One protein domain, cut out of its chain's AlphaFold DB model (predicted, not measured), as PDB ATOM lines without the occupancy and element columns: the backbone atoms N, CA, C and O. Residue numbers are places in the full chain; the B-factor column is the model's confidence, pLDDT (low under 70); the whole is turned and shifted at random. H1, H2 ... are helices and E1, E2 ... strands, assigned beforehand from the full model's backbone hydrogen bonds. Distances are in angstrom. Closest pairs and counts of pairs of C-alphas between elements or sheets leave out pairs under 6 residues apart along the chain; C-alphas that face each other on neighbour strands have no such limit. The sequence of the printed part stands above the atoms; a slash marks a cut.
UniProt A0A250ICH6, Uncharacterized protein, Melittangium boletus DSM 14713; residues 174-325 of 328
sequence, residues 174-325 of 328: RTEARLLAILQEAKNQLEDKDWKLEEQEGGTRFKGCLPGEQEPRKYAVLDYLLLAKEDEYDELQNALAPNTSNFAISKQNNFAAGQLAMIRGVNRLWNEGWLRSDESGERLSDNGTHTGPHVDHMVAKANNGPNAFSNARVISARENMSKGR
ATOM      1  N   ARG A 174      13.230  27.296  47.001       71.06
ATOM      2  CA  ARG A 174      14.430  26.486  47.243       71.06
ATOM      3  C   ARG A 174      14.651  25.407  46.175       71.06
ATOM      4  O   ARG A 174      15.791  25.175  45.788       71.06
ATOM      5  N   THR A 175      13.588  24.743  45.729       80.12
ATOM      6  CA  THR A 175      13.638  23.759  44.643       80.12
ATOM      7  C   THR A 175      13.981  24.445  43.330       80.12
ATOM      8  O   THR A 175      14.908  24.012  42.665       80.12
ATOM      9  N   GLU A 176      13.321  25.551  42.987       84.00
ATOM     10  CA  GLU A 176      13.630  26.321  41.775       84.00
ATOM     11  C   GLU A 176      15.102  26.771  41.743       84.00
ATOM     12  O   GLU A 176      15.809  26.503  40.773       84.00
ATOM     13  N   ALA A 177      15.606  27.336  42.846       82.38
ATOM     14  CA  ALA A 177      17.012  27.712  42.989       82.38
ATOM     15  C   ALA A 177      17.967  26.513  42.846       82.38
ATOM     16  O   ALA A 177      19.029  26.632  42.235       82.38
ATOM     17  N   ARG A 178      17.591  25.343  43.380       93.06
ATOM     18  CA  ARG A 178      18.363  24.103  43.233       93.06
ATOM     19  C   ARG A 178      18.411  23.636  41.777       93.06
ATOM     20  O   ARG A 178      19.498  23.330  41.295       93.06
ATOM     21  N   LEU A 179      17.280  23.622  41.073       93.12
ATOM     22  CA  LEU A 179      17.236  23.230  39.661       93.12
ATOM     23  C   LEU A 179      18.042  24.196  38.784       93.12
ATOM     24  O   LEU A 179      18.775  23.761  37.901       93.12
ATOM     25  N   LEU A 180      17.966  25.501  39.060       92.69
ATOM     26  CA  LEU A 180      18.796  26.505  38.390       92.69
ATOM     27  C   LEU A 180      20.290  26.280  38.637       92.69
ATOM     28  O   LEU A 180      21.076  26.386  37.700       92.69
ATOM     29  N   ALA A 181      20.679  25.921  39.862       94.44
ATOM     30  CA  ALA A 181      22.067  25.597  40.178       94.44
ATOM     31  C   ALA A 181      22.564  24.362  39.403       94.44
ATOM     32  O   ALA A 181      23.670  24.402  38.872       94.44
ATOM     33  N   ILE A 182      21.742  23.311  39.278       96.75
ATOM     34  CA  ILE A 182      22.056  22.130  38.448       96.75
ATOM     35  C   ILE A 182      22.279  22.548  36.990       96.75
ATOM     36  O   ILE A 182      23.295  22.205  36.390       96.75
ATOM     37  N   LEU A 183      21.352  23.325  36.421       96.81
ATOM     38  CA  LEU A 183      21.440  23.770  35.028       96.81
ATOM     39  C   LEU A 183      22.659  24.663  34.777       96.81
ATOM     40  O   LEU A 183      23.294  24.544  33.729       96.81
ATOM     41  N   GLN A 184      22.983  25.552  35.716       96.81
ATOM     42  CA  GLN A 184      24.135  26.440  35.597       96.81
ATOM     43  C   GLN A 184      25.454  25.673  35.700       96.81
ATOM     44  O   GLN A 184      26.355  25.922  34.905       96.81
ATOM     45  N   GLU A 185      25.556  24.718  36.624       96.25
ATOM     46  CA  GLU A 185      26.732  23.855  36.728       96.25
ATOM     47  C   GLU A 185      26.909  23.017  35.457       96.25
ATOM     48  O   GLU A 185      27.987  23.010  34.870       96.25
ATOM     49  N   ALA A 186      25.842  22.384  34.960       96.38
ATOM     50  CA  ALA A 186      25.878  21.639  33.701       96.38
ATOM     51  C   ALA A 186      26.327  22.513  32.521       96.38
ATOM     52  O   ALA A 186      27.137  22.077  31.705       96.38
ATOM     53  N   LYS A 187      25.840  23.757  32.448       95.38
ATOM     54  CA  LYS A 187      26.258  24.721  31.426       95.38
ATOM     55  C   LYS A 187      27.752  25.042  31.523       95.38
ATOM     56  O   LYS A 187      28.437  24.959  30.511       95.38
ATOM     57  N   ASN A 188      28.255  25.346  32.720       94.00
ATOM     58  CA  ASN A 188      29.679  25.621  32.929       94.00
ATOM     59  C   ASN A 188      30.536  24.413  32.516       94.00
ATOM     60  O   ASN A 188      31.534  24.562  31.825       94.00
ATOM     61  N   GLN A 189      30.105  23.199  32.871       92.94
ATOM     62  CA  GLN A 189      30.820  21.970  32.521       92.94
ATOM     63  C   GLN A 189      30.851  21.709  31.009       92.94
ATOM     64  O   GLN A 189      31.861  21.214  30.513       92.94
ATOM     65  N   LEU A 190      29.779  22.034  30.276       90.75
ATOM     66  CA  LEU A 190      29.771  21.964  28.811       90.75
ATOM     67  C   LEU A 190      30.805  22.911  28.195       90.75
ATOM     68  O   LEU A 190      31.542  22.501  27.301       90.75
ATOM     69  N   GLU A 191      30.848  24.154  28.683       89.44
ATOM     70  CA  GLU A 191      31.753  25.201  28.199       89.44
ATOM     71  C   GLU A 191      33.220  24.881  28.539       89.44
ATOM     72  O   GLU A 191      34.084  24.964  27.666       89.44
ATOM     73  N   ASP A 192      33.500  24.436  29.767       87.94
ATOM     74  CA  ASP A 192      34.862  24.157  30.244       87.94
ATOM     75  C   ASP A 192      35.473  22.888  29.633       87.94
ATOM     76  O   ASP A 192      36.689  22.807  29.440       87.94
ATOM     77  N   LYS A 193      34.650  21.865  29.367       85.75
ATOM     78  CA  LYS A 193      35.123  20.547  28.903       85.75
ATOM     79  C   LYS A 193      35.002  20.336  27.397       85.75
ATOM     80  O   LYS A 193      35.322  19.239  26.946       85.75
ATOM     81  N   ASP A 194      34.516  21.333  26.652       86.75
ATOM     82  CA  ASP A 194      34.126  21.196  25.238       86.75
ATOM     83  C   ASP A 194      33.258  19.942  25.004       86.75
ATOM     84  O   ASP A 194      33.429  19.192  24.044       86.75
ATOM     85  N   TRP A 195      32.356  19.646  25.949       90.94
ATOM     86  CA  TRP A 195      31.602  18.395  25.913       90.94
ATOM     87  C   TRP A 195      30.594  18.417  24.761       90.94
ATOM     88  O   TRP A 195      29.785  19.339  24.633       90.94
ATOM     89  N   LYS A 196      30.603  17.361  23.943       88.94
ATOM     90  CA  LYS A 196      29.742  17.214  22.762       88.94
ATOM     91  C   LYS A 196      29.062  15.852  22.752       88.94
ATOM     92  O   LYS A 196      29.725  14.822  22.890       88.94
ATOM     93  N   LEU A 197      27.747  15.832  22.517       91.00
ATOM     94  CA  LEU A 197      26.958  14.598  22.418       91.00
ATOM     95  C   LEU A 197      27.516  13.665  21.333       91.00
ATOM     96  O   LEU A 197      27.582  12.453  21.521       91.00
ATOM     97  N   GLU A 198      27.932  14.226  20.199       93.12
ATOM     98  CA  GLU A 198      28.471  13.480  19.060       93.12
ATOM     99  C   GLU A 198      29.830  12.806  19.323       93.12
ATOM    100  O   GLU A 198      30.249  11.962  18.528       93.12
ATOM    101  N   GLU A 199      30.495  13.141  20.428       91.62
ATOM    102  CA  GLU A 199      31.781  12.564  20.843       91.62
ATOM    103  C   GLU A 199      31.633  11.499  21.937       91.62
ATOM    104  O   GLU A 199      32.590  10.790  22.242       91.62
ATOM    105  N   GLN A 200      30.431  11.341  22.497       90.50
ATOM    106  CA  GLN A 200      30.162  10.344  23.532       90.50
ATOM    107  C   GLN A 200      29.962   8.943  22.942       90.50
ATOM    108  O   GLN A 200      29.702   8.762  21.744       90.50
ATOM    109  N   GLU A 201      30.030   7.928  23.802       85.00
ATOM    110  CA  GLU A 201      29.742   6.546  23.421       85.00
ATOM    111  C   GLU A 201      28.327   6.421  22.826       85.00
ATOM    112  O   GLU A 201      27.343   6.918  23.368       85.00
ATOM    113  N   GLY A 202      28.218   5.819  21.634       83.06
ATOM    114  CA  GLY A 202      26.958   5.745  20.880       83.06
ATOM    115  C   GLY A 202      26.482   7.072  20.260       83.06
ATOM    116  O   GLY A 202      25.487   7.080  19.525       83.06
ATOM    117  N   GLY A 203      27.194   8.175  20.505       82.31
ATOM    118  CA  GLY A 203      26.912   9.520  20.006       82.31
ATOM    119  C   GLY A 203      27.468   9.808  18.613       82.31
ATOM    120  O   GLY A 203      26.893  10.613  17.882       82.31
ATOM    121  N   THR A 204      28.503   9.083  18.174       85.19
ATOM    122  CA  THR A 204      29.155   9.263  16.856       85.19
ATOM    123  C   THR A 204      28.188   9.194  15.675       85.19
ATOM    124  O   THR A 204      28.388   9.856  14.654       85.19
ATOM    125  N   ARG A 205      27.076   8.462  15.822       87.00
ATOM    126  CA  ARG A 205      25.991   8.421  14.832       87.00
ATOM    127  C   ARG A 205      25.343   9.786  14.592       87.00
ATOM    128  O   ARG A 205      24.765   9.968  13.527       87.00
ATOM    129  N   PHE A 206      25.430  10.730  15.524       90.12
ATOM    130  CA  PHE A 206      24.871  12.082  15.421       90.12
ATOM    131  C   PHE A 206      25.846  13.113  14.843       90.12
ATOM    132  O   PHE A 206      25.449  14.259  14.633       90.12
ATOM    133  N   LYS A 207      27.089  12.726  14.523       91.12
ATOM    134  CA  LYS A 207      28.064  13.619  13.888       91.12
ATOM    135  C   LYS A 207      27.491  14.208  12.592       91.12
ATOM    136  O   LYS A 207      26.983  13.477  11.740       91.12
ATOM    137  N   GLY A 208      27.529  15.537  12.476       91.31
ATOM    138  CA  GLY A 208      26.956  16.286  11.348       91.31
ATOM    139  C   GLY A 208      25.422  16.329  11.295       91.31
ATOM    140  O   GLY A 208      24.869  16.797  10.308       91.31
ATOM    141  N   CYS A 209      24.729  15.821  12.320       92.00
ATOM    142  CA  CYS A 209      23.262  15.837  12.417       92.00
ATOM    143  C   CYS A 209      22.748  16.836  13.470       92.00
ATOM    144  O   CYS A 209      21.540  16.965  13.644       92.00
ATOM    145  N   LEU A 210      23.654  17.493  14.195       94.31
ATOM    146  CA  LEU A 210      23.368  18.512  15.204       94.31
ATOM    147  C   LEU A 210      23.739  19.905  14.665       94.31
ATOM    148  O   LEU A 210      24.512  19.982  13.705       94.31
ATOM    149  N   PRO A 211      23.211  20.991  15.260       93.00
ATOM    150  CA  PRO A 211      23.582  22.363  14.903       93.00
ATOM    151  C   PRO A 211      25.096  22.582  14.918       93.00
ATOM    152  O   PRO A 211      25.801  21.964  15.717       93.00
ATOM    153  N   GLY A 212      25.609  23.455  14.050       89.75
ATOM    154  CA  GLY A 212      27.040  23.783  14.024       89.75
ATOM    155  C   GLY A 212      27.521  24.410  15.339       89.75
ATOM    156  O   GLY A 212      26.717  24.883  16.134       89.75
ATOM    157  N   GLU A 213      28.837  24.456  15.564       84.44
ATOM    158  CA  GLU A 213      29.423  25.016  16.802       84.44
ATOM    159  C   GLU A 213      29.066  26.493  17.037       84.44
ATOM    160  O   GLU A 213      29.037  26.954  18.172       84.44
ATOM    161  N   GLN A 214      28.766  27.237  15.969       86.44
ATOM    162  CA  GLN A 214      28.374  28.646  16.049       86.44
ATOM    163  C   GLN A 214      26.901  28.846  16.435       86.44
ATOM    164  O   GLN A 214      26.511  29.962  16.774       86.44
ATOM    165  N   GLU A 215      26.075  27.798  16.373       86.69
ATOM    166  CA  GLU A 215      24.662  27.868  16.735       86.69
ATOM    167  C   GLU A 215      24.474  27.442  18.201       86.69
ATOM    168  O   GLU A 215      24.770  26.293  18.546       86.69
ATOM    169  N   PRO A 216      23.962  28.321  19.087       89.19
ATOM    170  CA  PRO A 216      23.796  27.995  20.499       89.19
ATOM    171  C   PRO A 216      22.865  26.796  20.708       89.19
ATOM    172  O   PRO A 216      21.651  26.878  20.510       89.19
ATOM    173  N   ARG A 217      23.419  25.680  21.187       94.12
ATOM    174  CA  ARG A 217      22.660  24.473  21.542       94.12
ATOM    175  C   ARG A 217      22.096  24.611  22.952       94.12
ATOM    176  O   ARG A 217      22.536  23.936  23.879       94.12
ATOM    177  N   LYS A 218      21.138  25.526  23.128       95.38
ATOM    178  CA  LYS A 218      20.654  25.972  24.446       95.38
ATOM    179  C   LYS A 218      20.331  24.808  25.392       95.38
ATOM    180  O   LYS A 218      20.753  24.836  26.536       95.38
ATOM    181  N   TYR A 219      19.665  23.757  24.908       97.56
ATOM    182  CA  TYR A 219      19.263  22.603  25.724       97.56
ATOM    183  C   TYR A 219      20.266  21.440  25.740       97.56
ATOM    184  O   TYR A 219      19.933  20.376  26.256       97.56
ATOM    185  N   ALA A 220      21.494  21.615  25.241       96.50
ATOM    186  CA  ALA A 220      22.537  20.585  25.322       96.50
ATOM    187  C   ALA A 220      22.853  20.163  26.767       96.50
ATOM    188  O   ALA A 220      23.243  19.021  27.000       96.50
ATOM    189  N   VAL A 221      22.597  21.041  27.748       97.06
ATOM    190  CA  VAL A 221      22.704  20.716  29.183       97.06
ATOM    191  C   VAL A 221      21.886  19.483  29.558       97.06
ATOM    192  O   VAL A 221      22.310  18.720  30.414       97.06
ATOM    193  N   LEU A 222      20.745  19.249  28.904       96.88
ATOM    194  CA  LEU A 222      19.897  18.094  29.185       96.88
ATOM    195  C   LEU A 222      20.493  16.795  28.634       96.88
ATOM    196  O   LEU A 222      20.360  15.768  29.287       96.88
ATOM    197  N   ASP A 223      21.173  16.827  27.481       95.88
ATOM    198  CA  ASP A 223      21.898  15.651  26.980       95.88
ATOM    199  C   ASP A 223      23.109  15.338  27.872       95.88
ATOM    200  O   ASP A 223      23.373  14.171  28.159       95.88
ATOM    201  N   TYR A 224      23.821  16.372  28.339       95.88
ATOM    202  CA  TYR A 224      24.927  16.211  29.284       95.88
ATOM    203  C   TYR A 224      24.451  15.614  30.605       95.88
ATOM    204  O   TYR A 224      25.013  14.621  31.055       95.88
ATOM    205  N   LEU A 225      23.401  16.181  31.206       95.94
ATOM    206  CA  LEU A 225      22.846  15.663  32.452       95.94
ATOM    207  C   LEU A 225      22.401  14.206  32.278       95.94
ATOM    208  O   LEU A 225      22.792  13.357  33.069       95.94
ATOM    209  N   LEU A 226      21.680  13.901  31.196       94.19
ATOM    210  CA  LEU A 226      21.201  12.548  30.903       94.19
ATOM    211  C   LEU A 226      22.335  11.514  30.799       94.19
ATOM    212  O   LEU A 226      22.163  10.386  31.245       94.19
ATOM    213  N   LEU A 227      23.468  11.866  30.184       93.12
ATOM    214  CA  LEU A 227      24.550  10.910  29.913       93.12
ATOM    215  C   LEU A 227      25.661  10.904  30.968       93.12
ATOM    216  O   LEU A 227      26.323   9.884  31.143       93.12
ATOM    217  N   ALA A 228      25.909  12.032  31.632       94.12
ATOM    218  CA  ALA A 228      27.054  12.212  32.526       94.12
ATOM    219  C   ALA A 228      26.665  12.444  33.996       94.12
ATOM    220  O   ALA A 228      27.538  12.353  34.865       94.12
ATOM    221  N   LYS A 229      25.399  12.778  34.284       95.44
ATOM    222  CA  LYS A 229      24.892  13.150  35.618       95.44
ATOM    223  C   LYS A 229      23.458  12.648  35.835       95.44
ATOM    224  O   LYS A 229      22.569  13.433  36.155       95.44
ATOM    225  N   GLU A 230      23.245  11.344  35.661       94.38
ATOM    226  CA  GLU A 230      21.916  10.708  35.699       94.38
ATOM    227  C   GLU A 230      21.092  11.100  36.942       94.38
ATOM    228  O   GLU A 230      19.956  11.532  36.795       94.38
ATOM    229  N   ASP A 231      21.686  11.107  38.142       95.75
ATOM    230  CA  ASP A 231      20.992  11.517  39.376       95.75
ATOM    231  C   ASP A 231      20.442  12.962  39.323       95.75
ATOM    232  O   ASP A 231      19.344  13.250  39.804       95.75
ATOM    233  N   GLU A 232      21.198  13.896  38.737       96.38
ATOM    234  CA  GLU A 232      20.781  15.298  38.591       96.38
ATOM    235  C   GLU A 232      19.734  15.454  37.482       96.38
ATOM    236  O   GLU A 232      18.829  16.288  37.587       96.38
ATOM    237  N   TYR A 233      19.840  14.638  36.429       95.25
ATOM    238  CA  TYR A 233      18.816  14.543  35.398       95.25
ATOM    239  C   TYR A 233      17.490  14.039  35.983       95.25
ATOM    240  O   TYR A 233      16.451  14.649  35.730       95.25
ATOM    241  N   ASP A 234      17.524  12.995  36.809       92.81
ATOM    242  CA  ASP A 234      16.352  12.433  37.481       92.81
ATOM    243  C   ASP A 234      15.725  13.433  38.459       92.81
ATOM    244  O   ASP A 234      14.499  13.573  38.503       92.81
ATOM    245  N   GLU A 235      16.535  14.179  39.220       93.31
ATOM    246  CA  GLU A 235      16.053  15.271  40.083       93.31
ATOM    247  C   GLU A 235      15.278  16.315  39.255       93.31
ATOM    248  O   GLU A 235      14.150  16.690  39.597       93.31
ATOM    249  N   LEU A 236      15.851  16.734  38.123       93.31
ATOM    250  CA  LEU A 236      15.235  17.692  37.208       93.31
ATOM    251  C   LEU A 236      13.962  17.124  36.554       93.31
ATOM    252  O   LEU A 236      12.946  17.821  36.481       93.31
ATOM    253  N   GLN A 237      13.983  15.862  36.118       92.44
ATOM    254  CA  GLN A 237      12.848  15.194  35.484       92.44
ATOM    255  C   GLN A 237      11.683  15.010  36.450       92.44
ATOM    256  O   GLN A 237      10.543  15.310  36.095       92.44
ATOM    257  N   ASN A 238      11.948  14.580  37.682       87.88
ATOM    258  CA  ASN A 238      10.918  14.428  38.705       87.88
ATOM    259  C   ASN A 238      10.240  15.762  39.044       87.88
ATOM    260  O   ASN A 238       9.049  15.783  39.359       87.88
ATOM    261  N   ALA A 239      10.974  16.872  38.954       86.94
ATOM    262  CA  ALA A 239      10.425  18.197  39.208       86.94
ATOM    263  C   ALA A 239       9.654  18.779  38.011       86.94
ATOM    264  O   ALA A 239       8.587  19.360  38.201       86.94
ATOM    265  N   LEU A 240      10.184  18.655  36.790       87.81
ATOM    266  CA  LEU A 240       9.652  19.345  35.603       87.81
ATOM    267  C   LEU A 240       8.738  18.481  34.730       87.81
ATOM    268  O   LEU A 240       7.933  19.005  33.960       87.81
ATOM    269  N   ALA A 241       8.892  17.166  34.807       86.88
ATOM    270  CA  ALA A 241       8.219  16.201  33.953       86.88
ATOM    271  C   ALA A 241       7.863  14.900  34.714       86.88
ATOM    272  O   ALA A 241       8.119  13.805  34.188       86.88
ATOM    273  N   PRO A 242       7.257  14.982  35.925       72.94
ATOM    274  CA  PRO A 242       6.834  13.794  36.655       72.94
ATOM    275  C   PRO A 242       5.810  13.048  35.795       72.94
ATOM    276  O   PRO A 242       4.915  13.666  35.218       72.94
ATOM    277  N   ASN A 243       5.918  11.723  35.703       75.38
ATOM    278  CA  ASN A 243       5.088  10.841  34.858       75.38
ATOM    279  C   ASN A 243       5.492  10.732  33.382       75.38
ATOM    280  O   ASN A 243       4.677  10.334  32.546       75.38
ATOM    281  N   THR A 244       6.730  11.064  33.029       74.75
ATOM    282  CA  THR A 244       7.194  10.903  31.650       74.75
ATOM    283  C   THR A 244       8.039   9.643  31.495       74.75
ATOM    284  O   THR A 244       8.848   9.311  32.353       74.75
ATOM    285  N   SER A 245       7.783   8.883  30.429       67.94
ATOM    286  CA  SER A 245       8.446   7.606  30.159       67.94
ATOM    287  C   SER A 245       9.859   7.792  29.608       67.94
ATOM    288  O   SER A 245      10.174   8.837  29.032       67.94
ATOM    289  N   ASN A 246      10.657   6.721  29.662       76.56
ATOM    290  CA  ASN A 246      11.916   6.615  28.926       76.56
ATOM    291  C   ASN A 246      11.708   6.980  27.447       76.56
ATOM    292  O   ASN A 246      10.713   6.589  26.825       76.56
ATOM    293  N   PHE A 247      12.655   7.717  26.878       86.44
ATOM    294  CA  PHE A 247      12.710   8.027  25.452       86.44
ATOM    295  C   PHE A 247      14.049   7.568  24.882       86.44
ATOM    296  O   PHE A 247      15.032   7.408  25.599       86.44
ATOM    297  N   ALA A 248      14.083   7.366  23.568       87.69
ATOM    298  CA  ALA A 248      15.305   7.026  22.857       87.69
ATOM    299  C   ALA A 248      15.735   8.194  21.969       87.69
ATOM    300  O   ALA A 248      14.959   8.672  21.132       87.69
ATOM    301  N   ILE A 249      16.995   8.608  22.105       89.38
ATOM    302  CA  ILE A 249      17.606   9.556  21.175       89.38
ATOM    303  C   ILE A 249      17.926   8.817  19.872       89.38
ATOM    304  O   ILE A 249      18.622   7.796  19.854       89.38
ATOM    305  N   SER A 250      17.387   9.318  18.768       88.94
ATOM    306  CA  SER A 250      17.446   8.690  17.450       88.94
ATOM    307  C   SER A 250      17.225   9.711  16.334       88.94
ATOM    308  O   SER A 250      16.581  10.745  16.512       88.94
ATOM    309  N   LYS A 251      17.795   9.428  15.158       88.25
ATOM    310  CA  LYS A 251      17.611  10.268  13.970       88.25
ATOM    311  C   LYS A 251      16.172  10.214  13.497       88.25
ATOM    312  O   LYS A 251      15.528   9.173  13.594       88.25
ATOM    313  N   GLN A 252      15.722  11.316  12.909       87.19
ATOM    314  CA  GLN A 252      14.439  11.393  12.224       87.19
ATOM    315  C   GLN A 252      13.224  11.069  13.117       87.19
ATOM    316  O   GLN A 252      12.145  10.770  12.608       87.19
ATOM    317  N   ASN A 253      13.351  11.136  14.439       88.50
ATOM    318  CA  ASN A 253      12.238  10.913  15.356       88.50
ATOM    319  C   ASN A 253      11.693  12.230  15.897       88.50
ATOM    320  O   ASN A 253      12.346  13.263  15.825       88.50
ATOM    321  N   ASN A 254      10.454  12.194  16.381       94.19
ATOM    322  CA  ASN A 254       9.871  13.331  17.082       94.19
ATOM    323  C   ASN A 254      10.345  13.324  18.541       94.19
ATOM    324  O   ASN A 254      10.675  12.269  19.092       94.19
ATOM    325  N   PHE A 255      10.325  14.489  19.182       95.00
ATOM    326  CA  PHE A 255      10.491  14.576  20.629       95.00
ATOM    327  C   PHE A 255       9.346  13.846  21.338       95.00
ATOM    328  O   PHE A 255       8.170  14.049  21.015       95.00
ATOM    329  N   ALA A 256       9.684  12.997  22.307       94.06
ATOM    330  CA  ALA A 256       8.697  12.356  23.168       94.06
ATOM    331  C   ALA A 256       8.028  13.387  24.094       94.06
ATOM    332  O   ALA A 256       8.604  14.435  24.387       94.06
ATOM    333  N   ALA A 257       6.839  13.074  24.618       87.62
ATOM    334  CA  ALA A 257       6.109  13.970  25.521       87.62
ATOM    335  C   ALA A 257       6.953  14.413  26.734       87.62
ATOM    336  O   ALA A 257       6.916  15.583  27.109       87.62
ATOM    337  N   GLY A 258       7.775  13.508  27.279       89.62
ATOM    338  CA  GLY A 258       8.728  13.830  28.343       89.62
ATOM    339  C   GLY A 258       9.788  14.837  27.948       89.62
ATOM    340  O   GLY A 258      10.023  15.803  28.668       89.62
ATOM    341  N   GLN A 259      10.358  14.680  26.757       94.88
ATOM    342  CA  GLN A 259      11.344  15.622  26.242       94.88
ATOM    343  C   GLN A 259      10.724  17.004  26.029       94.88
ATOM    344  O   GLN A 259      11.311  18.008  26.423       94.88
ATOM    345  N   LEU A 260       9.510  17.064  25.468       93.75
ATOM    346  CA  LEU A 260       8.773  18.317  25.283       93.75
ATOM    347  C   LEU A 260       8.533  19.042  26.616       93.75
ATOM    348  O   LEU A 260       8.696  20.261  26.686       93.75
ATOM    349  N   ALA A 261       8.151  18.300  27.661       90.31
ATOM    350  CA  ALA A 261       7.954  18.844  29.002       90.31
ATOM    351  C   ALA A 261       9.270  19.375  29.594       90.31
ATOM    352  O   ALA A 261       9.311  20.528  30.022       90.31
ATOM    353  N   MET A 262      10.352  18.593  29.518       94.81
ATOM    354  CA  MET A 262      11.683  18.986  29.998       94.81
ATOM    355  C   MET A 262      12.201  20.252  29.312       94.81
ATOM    356  O   MET A 262      12.592  21.201  29.987       94.81
ATOM    357  N   ILE A 263      12.142  20.310  27.978       96.38
ATOM    358  CA  ILE A 263      12.615  21.461  27.192       96.38
ATOM    359  C   ILE A 263      11.852  22.732  27.583       96.38
ATOM    360  O   ILE A 263      12.455  23.774  27.834       96.38
ATOM    361  N   ARG A 264      10.520  22.653  27.696       93.44
ATOM    362  CA  ARG A 264       9.691  23.793  28.121       93.44
ATOM    363  C   ARG A 264       9.942  24.180  29.582       93.44
ATOM    364  O   ARG A 264       9.939  25.369  29.888       93.44
ATOM    365  N   GLY A 265      10.147  23.205  30.467       91.06
ATOM    366  CA  GLY A 265      10.451  23.434  31.879       91.06
ATOM    367  C   GLY A 265      11.775  24.172  32.060       91.06
ATOM    368  O   GLY A 265      11.812  25.218  32.703       91.06
ATOM    369  N   VAL A 266      12.834  23.696  31.404       95.44
ATOM    370  CA  VAL A 266      14.152  24.345  31.407       95.44
ATOM    371  C   VAL A 266      14.105  25.726  30.755       95.44
ATOM    372  O   VAL A 266      14.667  26.673  31.301       95.44
ATOM    373  N   ASN A 267      13.382  25.886  29.637       95.50
ATOM    374  CA  ASN A 267      13.171  27.206  29.039       95.50
ATOM    375  C   ASN A 267      12.548  28.174  30.050       95.50
ATOM    376  O   ASN A 267      13.022  29.297  30.167       95.50
ATOM    377  N   ARG A 268      11.540  27.743  30.815       89.94
ATOM    378  CA  ARG A 268      10.921  28.584  31.846       89.94
ATOM    379  C   ARG A 268      11.881  28.913  32.977       89.94
ATOM    380  O   ARG A 268      11.931  30.072  33.364       89.94
ATOM    381  N   LEU A 269      12.663  27.948  33.463       90.25
ATOM    382  CA  LEU A 269      13.667  28.205  34.501       90.25
ATOM    383  C   LEU A 269      14.650  29.305  34.070       90.25
ATOM    384  O   LEU A 269      14.846  30.270  34.799       90.25
ATOM    385  N   TRP A 270      15.193  29.234  32.853       93.00
ATOM    386  CA  TRP A 270      16.102  30.267  32.336       93.00
ATOM    387  C   TRP A 270      15.460  31.620  32.040       93.00
ATOM    388  O   TRP A 270      16.170  32.588  31.793       93.00
ATOM    389  N   ASN A 271      14.135  31.683  32.017       86.31
ATOM    390  CA  ASN A 271      13.381  32.867  31.642       86.31
ATOM    391  C   ASN A 271      12.415  33.273  32.765       86.31
ATOM    392  O   ASN A 271      11.302  33.723  32.483       86.31
ATOM    393  N   GLU A 272      12.830  33.098  34.025       81.19
ATOM    394  CA  GLU A 272      12.120  33.607  35.212       81.19
ATOM    395  C   GLU A 272      10.671  33.082  35.300       81.19
ATOM    396  O   GLU A 272       9.709  33.803  35.556       81.19
ATOM    397  N   GLY A 273      10.487  31.797  34.990       76.25
ATOM    398  CA  GLY A 273       9.190  31.118  34.966       76.25
ATOM    399  C   GLY A 273       8.386  31.304  33.672       76.25
ATOM    400  O   GLY A 273       7.378  30.610  33.466       76.25
ATOM    401  N   TRP A 274       8.827  32.180  32.764       77.81
ATOM    402  CA  TRP A 274       8.147  32.456  31.501       77.81
ATOM    403  C   TRP A 274       8.635  31.581  30.362       77.81
ATOM    404  O   TRP A 274       9.821  31.367  30.175       77.81
ATOM    405  N   LEU A 275       7.711  31.128  29.523       85.00
ATOM    406  CA  LEU A 275       8.087  30.456  28.290       85.00
ATOM    407  C   LEU A 275       8.399  31.508  27.222       85.00
ATOM    408  O   LEU A 275       7.574  32.394  26.971       85.00
ATOM    409  N   ARG A 276       9.577  31.429  26.604       91.69
ATOM    410  CA  ARG A 276      10.033  32.376  25.578       91.69
ATOM    411  C   ARG A 276      10.544  31.652  24.339       91.69
ATOM    412  O   ARG A 276      11.162  30.595  24.456       91.69
ATOM    413  N   SER A 277      10.287  32.241  23.173       95.56
ATOM    414  CA  SER A 277      10.894  31.805  21.919       95.56
ATOM    415  C   SER A 277      12.404  31.990  22.002       95.56
ATOM    416  O   SER A 277      12.883  33.060  22.372       95.56
ATOM    417  N   ASP A 278      13.147  30.948  21.653       96.69
ATOM    418  CA  ASP A 278      14.598  30.991  21.521       96.69
ATOM    419  C   ASP A 278      15.034  31.767  20.269       96.69
ATOM    420  O   ASP A 278      16.189  32.166  20.186       96.69
ATOM    421  N   GLU A 279      14.121  31.999  19.318       94.44
ATOM    422  CA  GLU A 279      14.390  32.733  18.078       94.44
ATOM    423  C   GLU A 279      14.157  34.240  18.259       94.44
ATOM    424  O   GLU A 279      15.062  35.047  18.070       94.44
ATOM    425  N   SER A 280      12.943  34.638  18.651       93.56
ATOM    426  CA  SER A 280      12.571  36.058  18.762       93.56
ATOM    427  C   SER A 280      12.678  36.633  20.173       93.56
ATOM    428  O   SER A 280      12.521  37.840  20.354       93.56
ATOM    429  N   GLY A 281      12.863  35.793  21.196       91.88
ATOM    430  CA  GLY A 281      12.723  36.191  22.601       91.88
ATOM    431  C   GLY A 281      11.276  36.482  23.020       91.88
ATOM    432  O   GLY A 281      11.028  36.838  24.184       91.88
ATOM    433  N   GLU A 282      10.312  36.340  22.097       88.44
ATOM    434  CA  GLU A 282       8.912  36.648  22.357       88.44
ATOM    435  C   GLU A 282       8.334  35.708  23.409       88.44
ATOM    436  O   GLU A 282       8.661  34.523  23.486       88.44
ATOM    437  N   ARG A 283       7.446  36.244  24.237       81.75
ATOM    438  CA  ARG A 283       6.784  35.463  25.269       81.75
ATOM    439  C   ARG A 283       5.700  34.579  24.658       81.75
ATOM    440  O   ARG A 283       4.860  35.050  23.893       81.75
ATOM    441  N   LEU A 284       5.693  33.312  25.056       81.56
ATOM    442  CA  LEU A 284       4.794  32.286  24.542       81.56
ATOM    443  C   LEU A 284       3.676  31.986  25.540       81.56
ATOM    444  O   LEU A 284       3.863  32.068  26.753       81.56
ATOM    445  N   SER A 285       2.503  31.634  25.024       73.88
ATOM    446  CA  SER A 285       1.310  31.320  25.814       73.88
ATOM    447  C   SER A 285       0.801  29.944  25.424       73.88
ATOM    448  O   SER A 285       0.514  29.727  24.252       73.88
ATOM    449  N   ASP A 286       0.620  29.034  26.383       69.06
ATOM    450  CA  ASP A 286       0.155  27.663  26.109       69.06
ATOM    451  C   ASP A 286      -1.202  27.607  25.383       69.06
ATOM    452  O   ASP A 286      -1.504  26.623  24.718       69.06
ATOM    453  N   ASN A 287      -1.998  28.680  25.463       59.78
ATOM    454  CA  ASN A 287      -3.305  28.799  24.808       59.78
ATOM    455  C   ASN A 287      -3.295  29.716  23.571       59.78
ATOM    456  O   ASN A 287      -4.352  30.015  23.017       59.78
ATOM    457  N   GLY A 288      -2.137  30.242  23.170       62.62
ATOM    458  CA  GLY A 288      -2.040  31.146  22.028       62.62
ATOM    459  C   GLY A 288      -2.121  30.394  20.701       62.62
ATOM    460  O   GLY A 288      -1.337  29.485  20.462       62.62
ATOM    461  N   THR A 289      -2.997  30.808  19.782       72.81
ATOM    462  CA  THR A 289      -3.039  30.214  18.429       72.81
ATOM    463  C   THR A 289      -1.744  30.471  17.653       72.81
ATOM    464  O   THR A 289      -1.233  29.594  16.965       72.81
ATOM    465  N   HIS A 290      -1.193  31.684  17.767       81.12
ATOM    466  CA  HIS A 290       0.042  32.090  17.083       81.12
ATOM    467  C   HIS A 290       1.257  32.122  18.008       81.12
ATOM    468  O   HIS A 290       2.360  31.819  17.565       81.12
ATOM    469  N   THR A 291       1.047  32.446  19.284       79.19
ATOM    470  CA  THR A 291       2.077  32.481  20.334       79.19
ATOM    471  C   THR A 291       2.150  31.176  21.134       79.19
ATOM    472  O   THR A 291       2.823  31.114  22.159       79.19
ATOM    473  N   GLY A 292       1.448  30.137  20.670       83.88
ATOM    474  CA  GLY A 292       1.484  28.789  21.223       83.88
ATOM    475  C   GLY A 292       2.897  28.223  21.185       83.88
ATOM    476  O   GLY A 292       3.558  28.355  20.154       83.88
ATOM    477  N   PRO A 293       3.392  27.601  22.263       90.56
ATOM    478  CA  PRO A 293       4.753  27.109  22.284       90.56
ATOM    479  C   PRO A 293       4.905  25.814  21.509       90.56
ATOM    480  O   PRO A 293       4.290  24.792  21.822       90.56
ATOM    481  N   HIS A 294       5.795  25.828  20.534       94.75
ATOM    482  CA  HIS A 294       6.236  24.658  19.799       94.75
ATOM    483  C   HIS A 294       7.671  24.338  20.200       94.75
ATOM    484  O   HIS A 294       8.484  25.235  20.398       94.75
ATOM    485  N   VAL A 295       7.977  23.051  20.331       96.25
ATOM    486  CA  VAL A 295       9.361  22.581  20.375       96.25
ATOM    487  C   VAL A 295       9.654  22.005  19.004       96.25
ATOM    488  O   VAL A 295       8.944  21.106  18.549       96.25
ATOM    489  N   ASP A 296      10.662  22.548  18.344       95.50
ATOM    490  CA  ASP A 296      11.051  22.164  16.994       95.50
ATOM    491  C   ASP A 296      12.526  21.776  16.960       95.50
ATOM    492  O   ASP A 296      13.299  22.084  17.871       95.50
ATOM    493  N   HIS A 297      12.914  21.100  15.887       96.44
ATOM    494  CA  HIS A 297      14.306  20.807  15.626       96.44
ATOM    495  C   HIS A 297      15.026  22.055  15.082       96.44
ATOM    496  O   HIS A 297      14.469  22.861  14.322       96.44
ATOM    497  N   MET A 298      16.287  22.231  15.457       95.56
ATOM    498  CA  MET A 298      17.179  23.211  14.839       95.56
ATOM    499  C   MET A 298      17.609  22.698  13.460       95.56
ATOM    500  O   MET A 298      17.268  23.305  12.445       95.56
ATOM    501  N   VAL A 299      18.212  21.505  13.413       94.81
ATOM    502  CA  VAL A 299      18.414  20.720  12.190       94.81
ATOM    503  C   VAL A 299      17.166  19.891  11.927       94.81
ATOM    504  O   VAL A 299      16.833  18.986  12.694       94.81
ATOM    505  N   ALA A 300      16.472  20.185  10.829       92.69
ATOM    506  CA  ALA A 300      15.213  19.536  10.487       92.69
ATOM    507  C   ALA A 300      15.329  18.003  10.416       92.69
ATOM    508  O   ALA A 300      16.314  17.446   9.926       92.69
ATOM    509  N   LYS A 301      14.246  17.318  10.801       91.44
ATOM    510  CA  LYS A 301      14.090  15.858  10.689       91.44
ATOM    511  C   LYS A 301      14.437  15.336   9.287       91.44
ATOM    512  O   LYS A 301      15.126  14.330   9.156       91.44
ATOM    513  N   ALA A 302      13.982  16.036   8.244       90.12
ATOM    514  CA  ALA A 302      14.242  15.687   6.844       90.12
ATOM    515  C   ALA A 302      15.742  15.704   6.484       90.12
ATOM    516  O   ALA A 302      16.164  14.983   5.588       90.12
ATOM    517  N   ASN A 303      16.547  16.454   7.242       91.44
ATOM    518  CA  ASN A 303      17.996  16.564   7.095       91.44
ATOM    519  C   ASN A 303      18.740  15.717   8.141       91.44
ATOM    520  O   ASN A 303      19.825  16.078   8.582       91.44
ATOM    521  N   ASN A 304      18.151  14.593   8.563       93.19
ATOM    522  CA  ASN A 304      18.706  13.667   9.558       93.19
ATOM    523  C   ASN A 304      18.864  14.220  10.984       93.19
ATOM    524  O   ASN A 304      19.527  13.576  11.801       93.19
ATOM    525  N   GLY A 305      18.217  15.340  11.317       94.62
ATOM    526  CA  GLY A 305      18.190  15.860  12.683       94.62
ATOM    527  C   GLY A 305      17.655  14.827  13.689       94.62
ATOM    528  O   GLY A 305      16.619  14.203  13.423       94.62
ATOM    529  N   PRO A 306      18.344  14.586  14.822       96.00
ATOM    530  CA  PRO A 306      17.863  13.698  15.871       96.00
ATOM    531  C   PRO A 306      16.918  14.421  16.831       96.00
ATOM    532  O   PRO A 306      17.011  15.637  16.994       96.00
ATOM    533  N   ASN A 307      16.091  13.662  17.550       96.56
ATOM    534  CA  ASN A 307      15.300  14.155  18.686       96.56
ATOM    535  C   ASN A 307      16.153  14.351  19.962       96.56
ATOM    536  O   ASN A 307      15.689  14.068  21.064       96.56
ATOM    537  N   ALA A 308      17.410  14.783  19.827       96.81
ATOM    538  CA  ALA A 308      18.299  15.101  20.949       96.81
ATOM    539  C   ALA A 308      17.976  16.487  21.520       96.81
ATOM    540  O   ALA A 308      17.557  17.370  20.763       96.81
ATOM    541  N   PHE A 309      18.217  16.718  22.813       97.31
ATOM    542  CA  PHE A 309      17.954  18.032  23.410       97.31
ATOM    543  C   PHE A 309      18.827  19.127  22.780       97.31
ATOM    544  O   PHE A 309      18.341  20.218  22.497       97.31
ATOM    545  N   SER A 310      20.070  18.808  22.426       96.62
ATOM    546  CA  SER A 310      21.014  19.667  21.696       96.62
ATOM    547  C   SER A 310      20.518  20.111  20.318       96.62
ATOM    548  O   SER A 310      21.089  21.030  19.738       96.62
ATOM    549  N   ASN A 311      19.491  19.454  19.771       97.56
ATOM    550  CA  ASN A 311      18.861  19.816  18.504       97.56
ATOM    551  C   ASN A 311      17.489  20.483  18.702       97.56
ATOM    552  O   ASN A 311      16.769  20.687  17.728       97.56
ATOM    553  N   ALA A 312      17.081  20.771  19.935       97.75
ATOM    554  CA  ALA A 312      15.784  21.360  20.226       97.75
ATOM    555  C   ALA A 312      15.842  22.889  20.289       97.75
ATOM    556  O   ALA A 312      16.830  23.480  20.720       97.75
ATOM    557  N   ARG A 313      14.722  23.524  19.943       97.44
ATOM    558  CA  ARG A 313      14.426  24.929  20.249       97.44
ATOM    559  C   ARG A 313      12.954  25.112  20.581       97.44
ATOM    560  O   ARG A 313      12.101  24.419  20.024       97.44
ATOM    561  N   VAL A 314      12.654  26.061  21.455       97.44
ATOM    562  CA  VAL A 314      11.301  26.532  21.749       97.44
ATOM    563  C   VAL A 314      11.011  27.731  20.853       97.44
ATOM    564  O   VAL A 314      11.767  28.691  20.843       97.44
ATOM    565  N   ILE A 315       9.920  27.691  20.097       96.62
ATOM    566  CA  ILE A 315       9.498  28.753  19.170       96.62
ATOM    567  C   ILE A 315       7.984  28.941  19.242       96.62
ATOM    568  O   ILE A 315       7.266  28.090  19.775       96.62
ATOM    569  N   SER A 316       7.465  30.031  18.686       94.19
ATOM    570  CA  SER A 316       6.024  30.213  18.544       94.19
ATOM    571  C   SER A 316       5.446  29.371  17.404       94.19
ATOM    572  O   SER A 316       6.111  29.050  16.416       94.19
ATOM    573  N   ALA A 317       4.161  29.028  17.506       89.56
ATOM    574  CA  ALA A 317       3.424  28.349  16.443       89.56
ATOM    575  C   ALA A 317       3.516  29.124  15.117       89.56
ATOM    576  O   ALA A 317       3.649  28.524  14.050       89.56
ATOM    577  N   ARG A 318       3.495  30.462  15.176       92.44
ATOM    578  CA  ARG A 318       3.680  31.343  14.015       92.44
ATOM    579  C   ARG A 318       5.055  31.178  13.369       92.44
ATOM    580  O   ARG A 318       5.107  31.010  12.154       92.44
ATOM    581  N   GLU A 319       6.130  31.205  14.156       94.69
ATOM    582  CA  GLU A 319       7.502  30.975  13.672       94.69
ATOM    583  C   GLU A 319       7.655  29.576  13.064       94.69
ATOM    584  O   GLU A 319       8.305  29.390  12.038       94.69
ATOM    585  N   ASN A 320       7.009  28.575  13.658       92.56
ATOM    586  CA  ASN A 320       7.021  27.224  13.115       92.56
ATOM    587  C   ASN A 320       6.288  27.135  11.764       92.56
ATOM    588  O   ASN A 320       6.770  26.505  10.825       92.56
ATOM    589  N   MET A 321       5.127  27.784  11.645       88.62
ATOM    590  CA  MET A 321       4.347  27.805  10.403       88.62
ATOM    591  C   MET A 321       5.030  28.601   9.283       88.62
ATOM    592  O   MET A 321       4.891  28.233   8.115       88.62
ATOM    593  N   SER A 322       5.758  29.677   9.602       88.81
ATOM    594  CA  SER A 322       6.449  30.488   8.591       88.81
ATOM    595  C   SER A 322       7.598  29.730   7.921       88.81
ATOM    596  O   SER A 322       7.767  29.857   6.709       88.81
ATOM    597  N   LYS A 323       8.310  28.860   8.652       81.69
ATOM    598  CA  LYS A 323       9.350  27.979   8.083       81.69
ATOM    599  C   LYS A 323       8.831  27.093   6.954       81.69
ATOM    600  O   LYS A 323       9.522  26.894   5.962       81.69
ATOM    601  N   GLY A 324       7.600  26.590   7.080       68.44
ATOM    602  CA  GLY A 324       6.987  25.721   6.072       68.44
ATOM    603  C   GLY A 324       6.666  26.417   4.745       68.44
ATOM    604  O   GLY A 324       6.438  25.733   3.753       68.44
ATOM    605  N   ARG A 325       6.648  27.759   4.707       64.44
ATOM    606  CA  ARG A 325       6.308  28.553   3.511       64.44
ATOM    607  C   ARG A 325       7.520  29.118   2.766       64.44
ATOM    608  O   ARG A 325       7.345  29.637   1.674       64.44
TER     609      ARG A 325
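What this domain is: This is residues 174 to 325 of the 328 residues of an uncharacterized protein of Melittangium boletus DSM 14713 (UniProt A0A250ICH6). Four crossing helices, H1 to H4, form one part of the domain, and H4 also packs on a small two-strand hairpin, E1 and E2, which lies between it and the short last helix, H5. Long loops, among them residues 194 to 219 and 271 to 292, make up much of the rest. The printed part has 152 residues with five named helices and two named strands, in the order H1 H2 H3 H4 E1 E2 H5; the sheet, E1 - E2, is antiparallel. The class is mostly helix, though only 71 residues, under half, are in named elements. The whole is compact, with a radius of gyration of the C-alphas of 14.8 A, and spans 40 by 38 by 30 A.

How they stand to each other: H1, residues 174 to 193, touches H2, residues 220 to 228, with its residues 183 to 190 alone. They are about perpendicular at 87 degrees, and their closest C-alphas, of Ala 186 and Val 221, are 5.6 A apart. H2 touches H3, residues 230 to 240, at a steep tilt of 48 degrees, opposite ways; the closest C-alphas are those of Leu 225 and Tyr 233, at 5.1 A. H3 touches residues 261 to 266 of H4, residues 257 to 270, about perpendicular at 85 degrees, with the C-alphas of Leu 240 and Gly 265 closest at 5.6 A. H1 and H4 only just touch, with 3 pairs of C-alphas within 8 A. E1, residues 293 to 297, and E2, residues 312 to 316, form an antiparallel hairpin; N 294 and O 315 are 2.8 A apart and N 313 and O 296 2.9 A, both within hydrogen-bond range. The closest C-alphas of H4 and E2 are those of Arg 264 and Val 314, 7.1 A apart. H5, residues 317 to 323, has Ala 317 closest to E1, its C-alpha 5.7 A from that of His 294. H4 and H5 are apart. In H1, H2, H3, H4 and H5 every O i to N i+4 pair is within hydrogen-bond range.

Where its parts are: H1 begins at C-alpha 174, (14.430, 26.486, 47.243), and is 28.3 A long. H2 measures 11.9 A, H3 15.0 A and H4 20.3 A. E1 begins at C-alpha 293, (4.753, 27.109, 22.284). E1 measures 13.2 A and E2 13.3 A. H5, 10.3 A long, ends at C-alpha 323, (9.350, 27.979, 8.083).

The domain as a whole: The C-alphas farthest apart are those of Arg 174 and Arg 325, at 44.5 A. The printed part has no cut. The links H1 to H2, H3 to H4, H4 to E1 and E1 to E2 are long; H2 to H3 and E2 to H5 are tight. The mean pLDDT of the printed part is 89.5, with residues 245, 286 to 288 and 324 to 325 under 70.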